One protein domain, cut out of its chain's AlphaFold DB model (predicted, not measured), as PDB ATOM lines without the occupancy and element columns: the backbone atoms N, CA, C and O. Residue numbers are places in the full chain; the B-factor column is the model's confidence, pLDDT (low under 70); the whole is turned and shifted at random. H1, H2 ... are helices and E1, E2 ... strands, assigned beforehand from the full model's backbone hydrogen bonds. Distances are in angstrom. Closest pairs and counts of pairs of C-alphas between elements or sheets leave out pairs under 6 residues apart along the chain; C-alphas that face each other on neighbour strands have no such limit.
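What this domain is: This is residues 307 to 401 of the 407 residues of the protein "ATPase" of Gammaproteobacteria bacterium (UniProt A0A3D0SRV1). A long two-stranded hairpin, E1 and E2, makes an arm at one end of a loose body of loops and three helices; residues 373 to 385 stand free at the other. The 95 printed residues run H1, E1, E2, H2, H3; the class is mixed, with under half in named elements. The whole is loose, radius of gyration of the C-alphas 15.9 A, spanning 54 by 29 by 23 A.

Where its parts are: E1, residues 321 to 329, 22.6 A, begins at (292.569, 377.049, 274.504). E2 is residues 332 to 340, 22.8 A; H1 308 to 313; H2 346 to 350. H3, residues 359 to 370, 16.3 A, ends at (304.911, 385.570, 286.956).

How they stand to each other: E1 and E2 are antiparallel, with N 325 and O 336 within hydrogen-bond range at 2.8 A. H3 touches H1 with residues 365 to 369 alone, about perpendicular at 79 degrees; the closest C-alphas, of Pro 308 and Leu 366, are 5.3 A apart. H2 touches no helix. Every O i to N i+4 pair is within hydrogen-bond range in H1 and H2, 5 of 8 in H3.

The domain as a whole: The printed part has no cut. Residues 368 to 386 and 398 to 401 have pLDDT under 70.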
ATOM      1  N   SER A 307     295.509 387.723 277.382       92.31
ATOM      2  CA  SER A 307     296.058 388.061 278.690       92.31
ATOM      3  C   SER A 307     296.199 386.823 279.573       92.31
ATOM      4  O   SER A 307     295.197 386.247 280.019       92.31
ATOM      5  N   PRO A 308     297.427 386.445 279.970       91.25
ATOM      6  CA  PRO A 308     297.585 385.343 280.900       91.25
ATOM      7  C   PRO A 308     297.096 385.713 282.311       91.25
ATOM      8  O   PRO A 308     296.829 384.816 283.107       91.25
ATOM      9  N   VAL A 309     296.899 387.007 282.627       90.38
ATOM     10  CA  VAL A 309     296.259 387.428 283.887       90.38
ATOM     11  C   VAL A 309     294.800 386.990 283.898       90.38
ATOM     12  O   VAL A 309     294.346 386.475 284.913       90.38
ATOM     13  N   VAL A 310     294.081 387.140 282.781       93.62
ATOM     14  CA  VAL A 310     292.699 386.657 282.662       93.62
ATOM     15  C   VAL A 310     292.663 385.138 282.747       93.62
ATOM     16  O   VAL A 310     291.942 384.596 283.582       93.62
ATOM     17  N   VAL A 311     293.502 384.449 281.964       93.44
ATOM     18  CA  VAL A 311     293.560 382.977 281.965       93.44
ATOM     19  C   VAL A 311     293.837 382.421 283.361       93.44
ATOM     20  O   VAL A 311     293.260 381.408 283.732       93.44
ATOM     21  N   ASN A 312     294.659 383.090 284.170       91.12
ATOM     22  CA  ASN A 312     294.940 382.652 285.536       91.12
ATOM     23  C   ASN A 312     293.742 382.831 286.498       91.12
ATOM     24  O   ASN A 312     293.670 382.164 287.529       91.12
ATOM     25  N   GLN A 313     292.813 383.746 286.207       91.38
ATOM     26  CA  GLN A 313     291.722 384.127 287.114       91.38
ATOM     27  C   GLN A 313     290.389 383.437 286.806       91.38
ATOM     28  O   GLN A 313     289.560 383.348 287.707       91.38
ATOM     29  N   VAL A 314     290.174 382.958 285.579       93.94
ATOM     30  CA  VAL A 314     288.931 382.266 285.203       93.94
ATOM     31  C   VAL A 314     288.824 380.875 285.836       93.94
ATOM     32  O   VAL A 314     289.823 380.264 286.236       93.94
ATOM     33  N   ASN A 315     287.593 380.369 285.899       93.38
ATOM     34  CA  ASN A 315     287.294 378.989 286.275       93.38
ATOM     35  C   ASN A 315     287.961 378.009 285.302       93.38
ATOM     36  O   ASN A 315     287.991 378.226 284.090       93.38
ATOM     37  N   ASP A 316     288.548 376.938 285.826       93.19
ATOM     38  CA  ASP A 316     289.371 376.041 285.019       93.19
ATOM     39  C   ASP A 316     288.556 375.213 284.011       93.19
ATOM     40  O   ASP A 316     289.049 374.865 282.936       93.19
ATOM     41  N   ASP A 317     287.297 374.943 284.331       92.50
ATOM     42  CA  ASP A 317     286.355 374.185 283.518       92.50
ATOM     43  C   ASP A 317     285.630 375.025 282.446       92.50
ATOM     44  O   ASP A 317     285.060 374.478 281.489       92.50
ATOM     45  N   SER A 318     285.703 376.356 282.548       93.62
ATOM     46  CA  SER A 318     285.215 377.287 281.529       93.62
ATOM     47  C   SER A 318     286.273 377.604 280.466       93.62
ATOM     48  O   SER A 318     285.907 377.936 279.336       93.62
ATOM     49  N   LEU A 319     287.563 377.423 280.777       95.31
ATOM     50  CA  LEU A 319     288.675 377.730 279.877       95.31
ATOM     51  C   LEU A 319     288.724 376.803 278.649       95.31
ATOM     52  O   LEU A 319     288.796 375.574 278.753       95.31
ATOM     53  N   LEU A 320     288.797 377.420 277.468       95.81
ATOM     54  CA  LEU A 320     289.141 376.774 276.205       95.81
ATOM     55  C   LEU A 320     290.390 377.430 275.614       95.81
ATOM     56  O   LEU A 320     290.514 378.650 275.597       95.81
ATOM     57  N   ILE A 321     291.304 376.614 275.097       95.25
ATOM     58  CA  ILE A 321     292.569 377.049 274.504       95.25
ATOM     59  C   ILE A 321     292.535 376.751 273.012       95.25
ATOM     60  O   ILE A 321     292.435 375.592 272.606       95.25
ATOM     61  N   ALA A 322     292.630 377.796 272.195       94.50
ATOM     62  CA  ALA A 322     292.739 377.664 270.750       94.50
ATOM     63  C   ALA A 322     294.149 377.186 270.363       94.50
ATOM     64  O   ALA A 322     295.144 377.867 270.593       94.50
ATOM     65  N   GLU A 323     294.237 376.006 269.755       91.00
ATOM     66  CA  GLU A 323     295.462 375.426 269.211       91.00
ATOM     67  C   GLU A 323     295.347 375.303 267.691       91.00
ATOM     68  O   GLU A 323     294.377 374.742 267.180       91.00
ATOM     69  N   GLN A 324     296.360 375.766 266.959       90.50
ATOM     70  CA  GLN A 324     296.490 375.424 265.544       90.50
ATOM     71  C   GLN A 324     296.911 373.958 265.417       90.50
ATOM     72  O   GLN A 324     297.862 373.510 266.066       90.50
ATOM     73  N   LYS A 325     296.181 373.201 264.597       88.19
ATOM     74  CA  LYS A 325     296.524 371.832 264.224       88.19
ATOM     75  C   LYS A 325     296.367 371.637 262.730       88.19
ATOM     76  O   LYS A 325     295.350 372.014 262.146       88.19
ATOM     77  N   GLU A 326     297.350 370.964 262.156       88.94
ATOM     78  CA  GLU A 326     297.246 370.410 260.819       88.94
ATOM     79  C   GLU A 326     296.199 369.291 260.826       88.94
ATOM     80  O   GLU A 326     296.243 368.374 261.653       88.94
ATOM     81  N   THR A 327     295.219 369.417 259.940       86.62
ATOM     82  CA  THR A 327     294.151 368.441 259.750       86.62
ATOM     83  C   THR A 327     294.182 367.984 258.304       86.62
ATOM     84  O   THR A 327     294.291 368.801 257.392       86.62
ATOM     85  N   ALA A 328     294.076 366.671 258.111       86.31
ATOM     86  CA  ALA A 328     293.891 366.068 256.805       86.31
ATOM     87  C   ALA A 328     292.408 365.733 256.607       86.31
ATOM     88  O   ALA A 328     291.803 365.081 257.464       86.31
ATOM     89  N   LYS A 329     291.826 366.152 255.484       84.25
ATOM     90  CA  LYS A 329     290.491 365.721 255.055       84.25
ATOM     91  C   LYS A 329     290.522 365.453 253.558       84.25
ATOM     92  O   LYS A 329     291.032 366.274 252.811       84.25
ATOM     93  N   ASP A 330     290.016 364.294 253.144       84.12
ATOM     94  CA  ASP A 330     289.921 363.893 251.732       84.12
ATOM     95  C   ASP A 330     291.255 363.951 250.950       84.12
ATOM     96  O   ASP A 330     291.272 364.073 249.731       84.12
ATOM     97  N   GLY A 331     292.388 363.807 251.652       85.88
ATOM     98  CA  GLY A 331     293.740 363.857 251.079       85.88
ATOM     99  C   GLY A 331     294.414 365.231 251.136       85.88
ATOM    100  O   GLY A 331     295.631 365.300 250.971       85.88
ATOM    101  N   ASP A 332     293.666 366.288 251.456       85.69
ATOM    102  CA  ASP A 332     294.180 367.650 251.581       85.69
ATOM    103  C   ASP A 332     294.560 367.979 253.026       85.69
ATOM    104  O   ASP A 332     293.818 367.682 253.968       85.69
ATOM    105  N   TYR A 333     295.711 368.633 253.194       87.62
ATOM    106  CA  TYR A 333     296.197 369.129 254.480       87.62
ATOM    107  C   TYR A 333     295.908 370.620 254.602       87.62
ATOM    108  O   TYR A 333     296.268 371.412 253.732       87.62
ATOM    109  N   PHE A 334     295.288 371.016 255.707       89.06
ATOM    110  CA  PHE A 334     295.021 372.417 256.005       89.06
ATOM    111  C   PHE A 334     295.192 372.705 257.493       89.06
ATOM    112  O   PHE A 334     295.064 371.832 258.357       89.06
ATOM    113  N   GLN A 335     295.486 373.967 257.799       90.25
ATOM    114  CA  GLN A 335     295.535 374.441 259.175       90.25
ATOM    115  C   GLN A 335     294.112 374.634 259.693       90.25
ATOM    116  O   GLN A 335     293.281 375.285 259.065       90.25
ATOM    117  N   SER A 336     293.838 374.061 260.857       90.25
ATOM    118  CA  SER A 336     292.554 374.162 261.542       90.25
ATOM    119  C   SER A 336     292.766 374.661 262.965       90.25
ATOM    120  O   SER A 336     293.766 374.333 263.605       90.25
ATOM    121  N   VAL A 337     291.821 375.446 263.476       91.62
ATOM    122  CA  VAL A 337     291.808 375.827 264.890       91.62
ATOM    123  C   VAL A 337     291.042 374.773 265.673       91.62
ATOM    124  O   VAL A 337     289.940 374.367 265.306       91.62
ATOM    125  N   ARG A 338     291.631 374.334 266.778       90.81
ATOM    126  CA  ARG A 338     291.059 373.361 267.697       90.81
ATOM    127  C   ARG A 338     290.983 373.966 269.096       90.81
ATOM    128  O   ARG A 338     292.000 374.370 269.635       90.81
ATOM    129  N   PHE A 339     289.806 373.949 269.718       93.69
ATOM    130  CA  PHE A 339     289.616 374.431 271.093       93.69
ATOM    131  C   PHE A 339     289.777 373.304 272.113       93.69
ATOM    132  O   PHE A 339     288.872 372.486 272.270       93.69
ATOM    133  N   SER A 340     290.934 373.219 272.758       94.25
ATOM    134  CA  SER A 340     291.267 372.217 273.777       94.25
ATOM    135  C   SER A 340     290.927 372.714 275.187       94.25
ATOM    136  O   SER A 340     290.755 373.906 275.407       94.25
ATOM    137  N   TRP A 341     290.838 371.809 276.156       95.25
ATOM    138  CA  TRP A 341     290.492 372.103 277.555       95.25
ATOM    139  C   TRP A 341     291.567 371.584 278.506       95.25
ATOM    140  O   TRP A 341     292.424 370.785 278.113       95.25
ATOM    141  N   LEU A 342     291.512 372.020 279.767       94.88
ATOM    142  CA  LEU A 342     292.392 371.522 280.818       94.88
ATOM    143  C   LEU A 342     292.022 370.086 281.236       94.88
ATOM    144  O   LEU A 342     290.841 369.723 281.245       94.88
ATOM    145  N   PRO A 343     293.009 369.251 281.613       92.81
ATOM    146  CA  PRO A 343     292.739 367.917 282.143       92.81
ATOM    147  C   PRO A 343     292.009 367.996 283.491       92.81
ATOM    148  O   PRO A 343     292.213 368.946 284.250       92.81
ATOM    149  N   GLY A 344     291.212 366.972 283.812       90.69
ATOM    150  CA  GLY A 344     290.469 366.897 285.079       90.69
ATOM    151  C   GLY A 344     289.263 367.837 285.164       90.69
ATOM    152  O   GLY A 344     288.807 368.128 286.260       90.69
ATOM    153  N   THR A 345     288.777 368.328 284.022       93.25
ATOM    154  CA  THR A 345     287.546 369.122 283.911       93.25
ATOM    155  C   THR A 345     286.426 368.267 283.323       93.25
ATOM    156  O   THR A 345     286.693 367.274 282.637       93.25
ATOM    157  N   TRP A 346     285.171 368.694 283.486       93.31
ATOM    158  CA  TRP A 346     284.019 367.999 282.896       93.31
ATOM    159  C   TRP A 346     284.131 367.844 281.369       93.31
ATOM    160  O   TRP A 346     283.587 366.907 280.792       93.31
ATOM    161  N   ARG A 347     284.863 368.740 280.691       93.31
ATOM    162  CA  ARG A 347     285.096 368.668 279.239       93.31
ATOM    163  C   ARG A 347     285.949 367.466 278.857       93.31
ATOM    164  O   ARG A 347     285.658 366.817 277.859       93.31
ATOM    165  N   ALA A 348     286.954 367.147 279.674       92.94
ATOM    166  CA  ALA A 348     287.776 365.955 279.489       92.94
ATOM    167  C   ALA A 348     286.982 364.667 279.721       92.94
ATOM    168  O   ALA A 348     287.227 363.671 279.051       92.94
ATOM    169  N   GLU A 349     286.011 364.692 280.632       92.00
ATOM    170  CA  GLU A 349     285.112 363.560 280.869       92.00
ATOM    171  C   GLU A 349     284.056 363.412 279.763       92.00
ATOM    172  O   GLU A 349     283.643 362.300 279.436       92.00
ATOM    173  N   ALA A 350     283.612 364.529 279.180       91.25
ATOM    174  CA  ALA A 350     282.600 364.552 278.131       91.25
ATOM    175  C   ALA A 350     283.112 364.053 276.768       91.25
ATOM    176  O   ALA A 350     282.306 363.555 275.981       91.25
ATOM    177  N   ASP A 351     284.412 364.185 276.493       91.06
ATOM    178  CA  ASP A 351     285.064 363.738 275.254       91.06
ATOM    179  C   ASP A 351     286.402 363.031 275.581       91.06
ATOM    180  O   ASP A 351     287.475 363.628 275.446       91.06
ATOM    181  N   PRO A 352     286.354 361.771 276.066       89.06
ATOM    182  CA  PRO A 352     287.533 361.044 276.546       89.06
ATOM    183  C   PRO A 352     288.486 360.620 275.421       89.06
ATOM    184  O   PRO A 352     289.672 360.398 275.671       89.06
ATOM    185  N   ASP A 353     287.990 360.529 274.184       90.56
ATOM    186  CA  ASP A 353     288.788 360.166 273.008       90.56
ATOM    187  C   ASP A 353     289.712 361.312 272.573       90.56
ATOM    188  O   ASP A 353     290.664 361.127 271.804       90.56
ATOM    189  N   ARG A 354     289.457 362.522 273.079       88.19
ATOM    190  CA  ARG A 354     290.207 363.716 272.739       88.19
ATOM    191  C   ARG A 354     291.151 364.130 273.860       88.19
ATOM    192  O   ARG A 354     290.753 364.502 274.959       88.19
ATOM    193  N   LEU A 355     292.440 364.163 273.523       90.12
ATOM    194  CA  LEU A 355     293.484 364.595 274.448       90.12
ATOM    195  C   LEU A 355     293.293 366.066 274.876       90.12
ATOM    196  O   LEU A 355     293.194 366.937 274.000       90.12
ATOM    197  N   PRO A 356     293.306 366.351 276.195       93.56
ATOM    198  CA  PRO A 356     293.383 367.706 276.734       93.56
ATOM    199  C   PRO A 356     294.651 368.445 276.286       93.56
ATOM    200  O   PRO A 356     295.608 367.848 275.783       93.56
ATOM    201  N   VAL A 357     294.686 369.756 276.526       93.69
ATOM    202  CA  VAL A 357     295.892 370.560 276.292       93.69
ATOM    203  C   VAL A 357     297.053 370.072 277.168       93.69
ATOM    204  O   VAL A 357     296.881 369.708 278.337       93.69
ATOM    205  N   ALA A 358     298.265 370.074 276.612       91.88
ATOM    206  CA  ALA A 358     299.460 369.712 277.364       91.88
ATOM    207  C   ALA A 358     299.744 370.749 278.462       91.88
ATOM    208  O   ALA A 358     299.891 371.936 278.171       91.88
ATOM    209  N   ARG A 359     299.901 370.292 279.714       89.19
ATOM    210  CA  ARG A 359     300.156 371.162 280.880       89.19
ATOM    211  C   ARG A 359     301.330 372.120 280.673       89.19
ATOM    212  O   ARG A 359     301.208 373.294 280.994       89.19
ATOM    213  N   GLY A 360     302.434 371.637 280.092       87.81
ATOM    214  CA  GLY A 360     303.625 372.453 279.828       87.81
ATOM    215  C   GLY A 360     303.326 373.701 278.994       87.81
ATOM    216  O   GLY A 360     303.768 374.781 279.357       87.81
ATOM    217  N   LYS A 361     302.470 373.584 277.966       88.81
ATOM    218  CA  LYS A 361     302.056 374.735 277.144       88.81
ATOM    219  C   LYS A 361     301.319 375.794 277.963       88.81
ATOM    220  O   LYS A 361     301.541 376.982 277.766       88.81
ATOM    221  N   VAL A 362     300.444 375.363 278.873       90.56
ATOM    222  CA  VAL A 362     299.674 376.271 279.736       90.56
ATOM    223  C   VAL A 362     300.593 376.949 280.748       90.56
ATOM    224  O   VAL A 362     300.508 378.156 280.928       90.56
ATOM    225  N   ILE A 363     301.512 376.198 281.361       89.38
ATOM    226  CA  ILE A 363     302.511 376.749 282.287       89.38
ATOM    227  C   ILE A 363     303.382 377.792 281.577       89.38
ATOM    228  O   ILE A 363     303.574 378.881 282.108       89.38
ATOM    229  N   ASP A 364     303.882 377.491 280.377       87.31
ATOM    230  CA  ASP A 364     304.712 378.420 279.606       87.31
ATOM    231  C   ASP A 364     303.946 379.687 279.205       87.31
ATOM    232  O   ASP A 364     304.501 380.784 279.248       87.31
ATOM    233  N   TYR A 365     302.655 379.558 278.899       87.06
ATOM    234  CA  TYR A 365     301.774 380.696 278.655       87.06
ATOM    235  C   TYR A 365     301.566 381.555 279.918       87.06
ATOM    236  O   TYR A 365     301.707 382.775 279.872       87.06
ATOM    237  N   LEU A 366     301.312 380.929 281.073       86.81
ATOM    238  CA  LEU A 366     301.108 381.622 282.353       86.81
ATOM    239  C   LEU A 366     302.389 382.256 282.916       86.81
ATOM    240  O   LEU A 366     302.317 383.259 283.626       86.81
ATOM    241  N   ARG A 367     303.574 381.722 282.593       79.81
ATOM    242  CA  ARG A 367     304.872 382.281 283.019       79.81
ATOM    243  C   ARG A 367     305.087 383.723 282.584       79.81
ATOM    244  O   ARG A 367     305.749 384.455 283.310       79.81
ATOM    245  N   GLN A 368     304.459 384.155 281.492       67.25
ATOM    246  CA  GLN A 368     304.483 385.550 281.043       67.25
ATOM    247  C   GLN A 368     303.931 386.535 282.095       67.25
ATOM    248  O   GLN A 368     304.209 387.727 282.026       67.25
ATOM    249  N   VAL A 369     303.168 386.051 283.083       59.19
ATOM    250  CA  VAL A 369     302.590 386.858 284.174       59.19
ATOM    251  C   VAL A 369     303.426 386.830 285.449       59.19
ATOM    252  O   VAL A 369     303.350 387.766 286.243       59.19
ATOM    253  N   ILE A 370     304.226 385.783 285.670       52.56
ATOM    254  CA  ILE A 370     304.911 385.570 286.956       52.56
ATOM    255  C   ILE A 370     306.024 386.607 287.187       52.56
ATOM    256  O   ILE A 370     306.281 386.962 288.337       52.56
ATOM    257  N   ASP A 371     306.584 387.190 286.122       46.47
ATOM    258  CA  ASP A 371     307.548 388.300 286.215       46.47
ATOM    259  C   ASP A 371     306.929 389.633 286.695       46.47
ATOM    260  O   ASP A 371     307.659 390.576 286.993       46.47
ATOM    261  N   PHE A 372     305.598 389.723 286.840       42.12
ATOM    262  CA  PHE A 372     304.897 390.944 287.270       42.12
ATOM    263  C   PHE A 372     304.299 390.898 288.687       42.12
ATOM    264  O   PHE A 372     303.657 391.868 289.096       42.12
ATOM    265  N   SER A 373     304.475 389.822 289.465       40.28
ATOM    266  CA  SER A 373     303.780 389.688 290.756       40.28
ATOM    267  C   SER A 373     304.704 389.550 291.967       40.28
ATOM    268  O   SER A 373     305.131 388.453 292.329       40.28
ATOM    269  N   ASP A 374     304.867 390.665 292.683       38.06
ATOM    270  CA  ASP A 374     304.928 390.649 294.144       38.06
ATOM    271  C   ASP A 374     303.725 389.850 294.669       38.06
ATOM    272  O   ASP A 374     302.564 390.164 294.375       38.06
ATOM    273  N   LYS A 375     304.005 388.806 295.455       43.03
ATOM    274  CA  LYS A 375     303.043 387.818 295.980       43.03
ATOM    275  C   LYS A 375     301.940 388.396 296.892       43.03
ATOM    276  O   LYS A 375     301.178 387.628 297.469       43.03
ATOM    277  N   SER A 376     301.833 389.716 297.047       38.78
ATOM    278  CA  SER A 376     301.010 390.367 298.073       38.78
ATOM    279  C   SER A 376     299.827 391.201 297.571       38.78
ATOM    280  O   SER A 376     299.110 391.738 298.409       38.78
ATOM    281  N   THR A 377     299.591 391.360 296.260       38.19
ATOM    282  CA  THR A 377     298.725 392.475 295.790       38.19
ATOM    283  C   THR A 377     297.397 392.095 295.132       38.19
ATOM    284  O   THR A 377     296.635 392.986 294.760       38.19
ATOM    285  N   TYR A 378     297.065 390.811 295.010       43.53
ATOM    286  CA  TYR A 378     295.728 390.403 294.571       43.53
ATOM    287  C   TYR A 378     294.914 390.011 295.799       43.53
ATOM    288  O   TYR A 378     295.141 388.952 296.383       43.53
ATOM    289  N   GLY A 379     293.997 390.890 296.209       40.69
ATOM    290  CA  GLY A 379     293.081 390.632 297.315       40.69
ATOM    291  C   GLY A 379     292.398 389.270 297.176       40.69
ATOM    292  O   GLY A 379     292.095 388.804 296.072       40.69
ATOM    293  N   GLN A 380     292.178 388.606 298.311       37.09
ATOM    294  CA  GLN A 380     291.330 387.422 298.385       37.09
ATOM    295  C   GLN A 380     289.883 387.854 298.139       37.09
ATOM    296  O   GLN A 380     289.127 388.116 299.066       37.09
ATOM    297  N   TYR A 381     289.499 387.957 296.871       42.44
ATOM    298  CA  TYR A 381     288.095 388.035 296.503       42.44
ATOM    299  C   TYR A 381     287.490 386.648 296.742       42.44
ATOM    300  O   TYR A 381     287.858 385.674 296.076       42.44
ATOM    301  N   VAL A 382     286.643 386.560 297.768       35.03
ATOM    302  CA  VAL A 382     285.923 385.348 298.161       35.03
ATOM    303  C   VAL A 382     284.853 385.085 297.107       35.03
ATOM    304  O   VAL A 382     283.854 385.795 297.030       35.03
ATOM    305  N   THR A 383     285.069 384.074 296.272       41.44
ATOM    306  CA  THR A 383     284.017 383.527 295.421       41.44
ATOM    307  C   THR A 383     283.161 382.615 296.300       41.44
ATOM    308  O   THR A 383     283.659 381.629 296.837       41.44
ATOM    309  N   ASN A 384     281.870 382.919 296.463       39.75
ATOM    310  CA  ASN A 384     280.934 382.041 297.189       39.75
ATOM    311  C   ASN A 384     280.664 380.709 296.457       39.75
ATOM    312  O   ASN A 384     280.011 379.819 297.000       39.75
ATOM    313  N   LYS A 385     281.178 380.557 295.233       53.81
ATOM    314  CA  LYS A 385     281.022 379.376 294.385       53.81
ATOM    315  C   LYS A 385     282.196 378.417 294.597       53.81
ATOM    316  O   LYS A 385     283.345 378.855 294.657       53.81
ATOM    317  N   LYS A 386     281.921 377.109 294.686       55.34
ATOM    318  CA  LYS A 386     282.929 376.025 294.699       55.34
ATOM    319  C   LYS A 386     283.596 375.877 293.322       55.34
ATOM    320  O   LYS A 386     283.593 374.797 292.743       55.34
ATOM    321  N   SER A 387     284.123 376.962 292.776       70.00
ATOM    322  CA  SER A 387     284.750 376.961 291.467       70.00
ATOM    323  C   SER A 387     286.262 377.029 291.620       70.00
ATOM    324  O   SER A 387     286.782 377.886 292.335       70.00
ATOM    325  N   THR A 388     286.968 376.088 290.996       87.94
ATOM    326  CA  THR A 388     288.434 376.053 291.024       87.94
ATOM    327  C   THR A 388     288.943 376.941 289.900       87.94
ATOM    328  O   THR A 388     288.689 376.668 288.729       87.94
ATOM    329  N   ARG A 389     289.665 378.018 290.222       91.12
ATOM    330  CA  ARG A 389     290.296 378.840 289.181       91.12
ATOM    331  C   ARG A 389     291.592 378.209 288.707       91.12
ATOM    332  O   ARG A 389     292.237 377.455 289.435       91.12
ATOM    333  N   VAL A 390     292.044 378.612 287.525       91.69
ATOM    334  CA  VAL A 390     293.330 378.175 286.960       91.69
ATOM    335  C   VAL A 390     294.500 378.443 287.919       91.69
ATOM    336  O   VAL A 390     295.330 377.557 288.126       91.69
ATOM    337  N   ARG A 391     294.537 379.604 288.588       89.62
ATOM    338  CA  ARG A 391     295.559 379.926 289.608       89.62
ATOM    339  C   ARG A 391     295.545 379.013 290.834       89.62
ATOM    340  O   ARG A 391     296.557 378.877 291.511       89.62
ATOM    341  N   ASP A 392     294.397 378.412 291.139       90.25
ATOM    342  CA  ASP A 392     294.212 377.567 292.319       90.25
ATOM    343  C   ASP A 392     294.657 376.110 292.028       90.25
ATOM    344  O   ASP A 392     294.789 375.288 292.937       90.25
ATOM    345  N   ARG A 393     294.964 375.784 290.761       89.94
ATOM    346  CA  ARG A 393     295.431 374.462 290.327       89.94
ATOM    347  C   ARG A 393     296.913 374.237 290.604       89.94
ATOM    348  O   ARG A 393     297.781 374.760 289.904       89.94
ATOM    349  N   ALA A 394     297.207 373.352 291.554       87.00
ATOM    350  CA  ALA A 394     298.577 372.977 291.911       87.00
ATOM    351  C   ALA A 394     299.393 372.394 290.737       87.00
ATOM    352  O   ALA A 394     300.610 372.554 290.709       87.00
ATOM    353  N   ASP A 395     298.749 371.743 289.760       87.94
ATOM    354  CA  ASP A 395     299.422 371.160 288.590       87.94
ATOM    355  C   ASP A 395     299.838 372.185 287.523       87.94
ATOM    356  O   ASP A 395     300.554 371.819 286.590       87.94
ATOM    357  N   LEU A 396     299.406 373.444 287.656       87.31
ATOM    358  CA  LEU A 396     299.725 374.546 286.742       87.31
ATOM    359  C   LEU A 396     300.597 375.637 287.380       87.31
ATOM    360  O   LEU A 396     301.056 376.535 286.676       87.31
ATOM    361  N   GLN A 397     300.851 375.565 288.689       79.69
ATOM    362  CA  GLN A 397     301.728 376.521 289.360       79.69
ATOM    363  C   GLN A 397     303.205 376.144 289.166       79.69
ATOM    364  O   GLN A 397     303.555 374.960 289.225       79.69
ATOM    365  N   PRO A 398     304.107 377.125 288.958       65.25
ATOM    366  CA  PRO A 398     305.538 376.856 288.939       65.25
ATOM    367  C   PRO A 398     305.948 376.256 290.289       65.25
ATOM    368  O   PRO A 398     305.694 376.841 291.343       65.25
ATOM    369  N   GLN A 399     306.587 375.085 290.270       57.59
ATOM    370  CA  GLN A 399     307.167 374.541 291.494       57.59
ATOM    371  C   GLN A 399     308.233 375.521 292.002       57.59
ATOM    372  O   GLN A 399     309.048 375.982 291.194       57.59
ATOM    373  N   PRO A 400     308.249 375.867 293.303       49.31
ATOM    374  CA  PRO A 400     309.331 376.664 293.853       49.31
ATOM    375  C   PRO A 400     310.636 375.923 293.571       49.31
ATOM    376  O   PRO A 400     310.777 374.749 293.918       49.31
ATOM    377  N   SER A 401     311.567 376.593 292.894       42.81
ATOM    378  CA  SER A 401     312.900 376.059 292.678       42.81
ATOM    379  C   SER A 401     313.481 375.687 294.038       42.81
ATOM    380  O   SER A 401     313.663 376.539 294.909       42.81
TER     381      SER A 401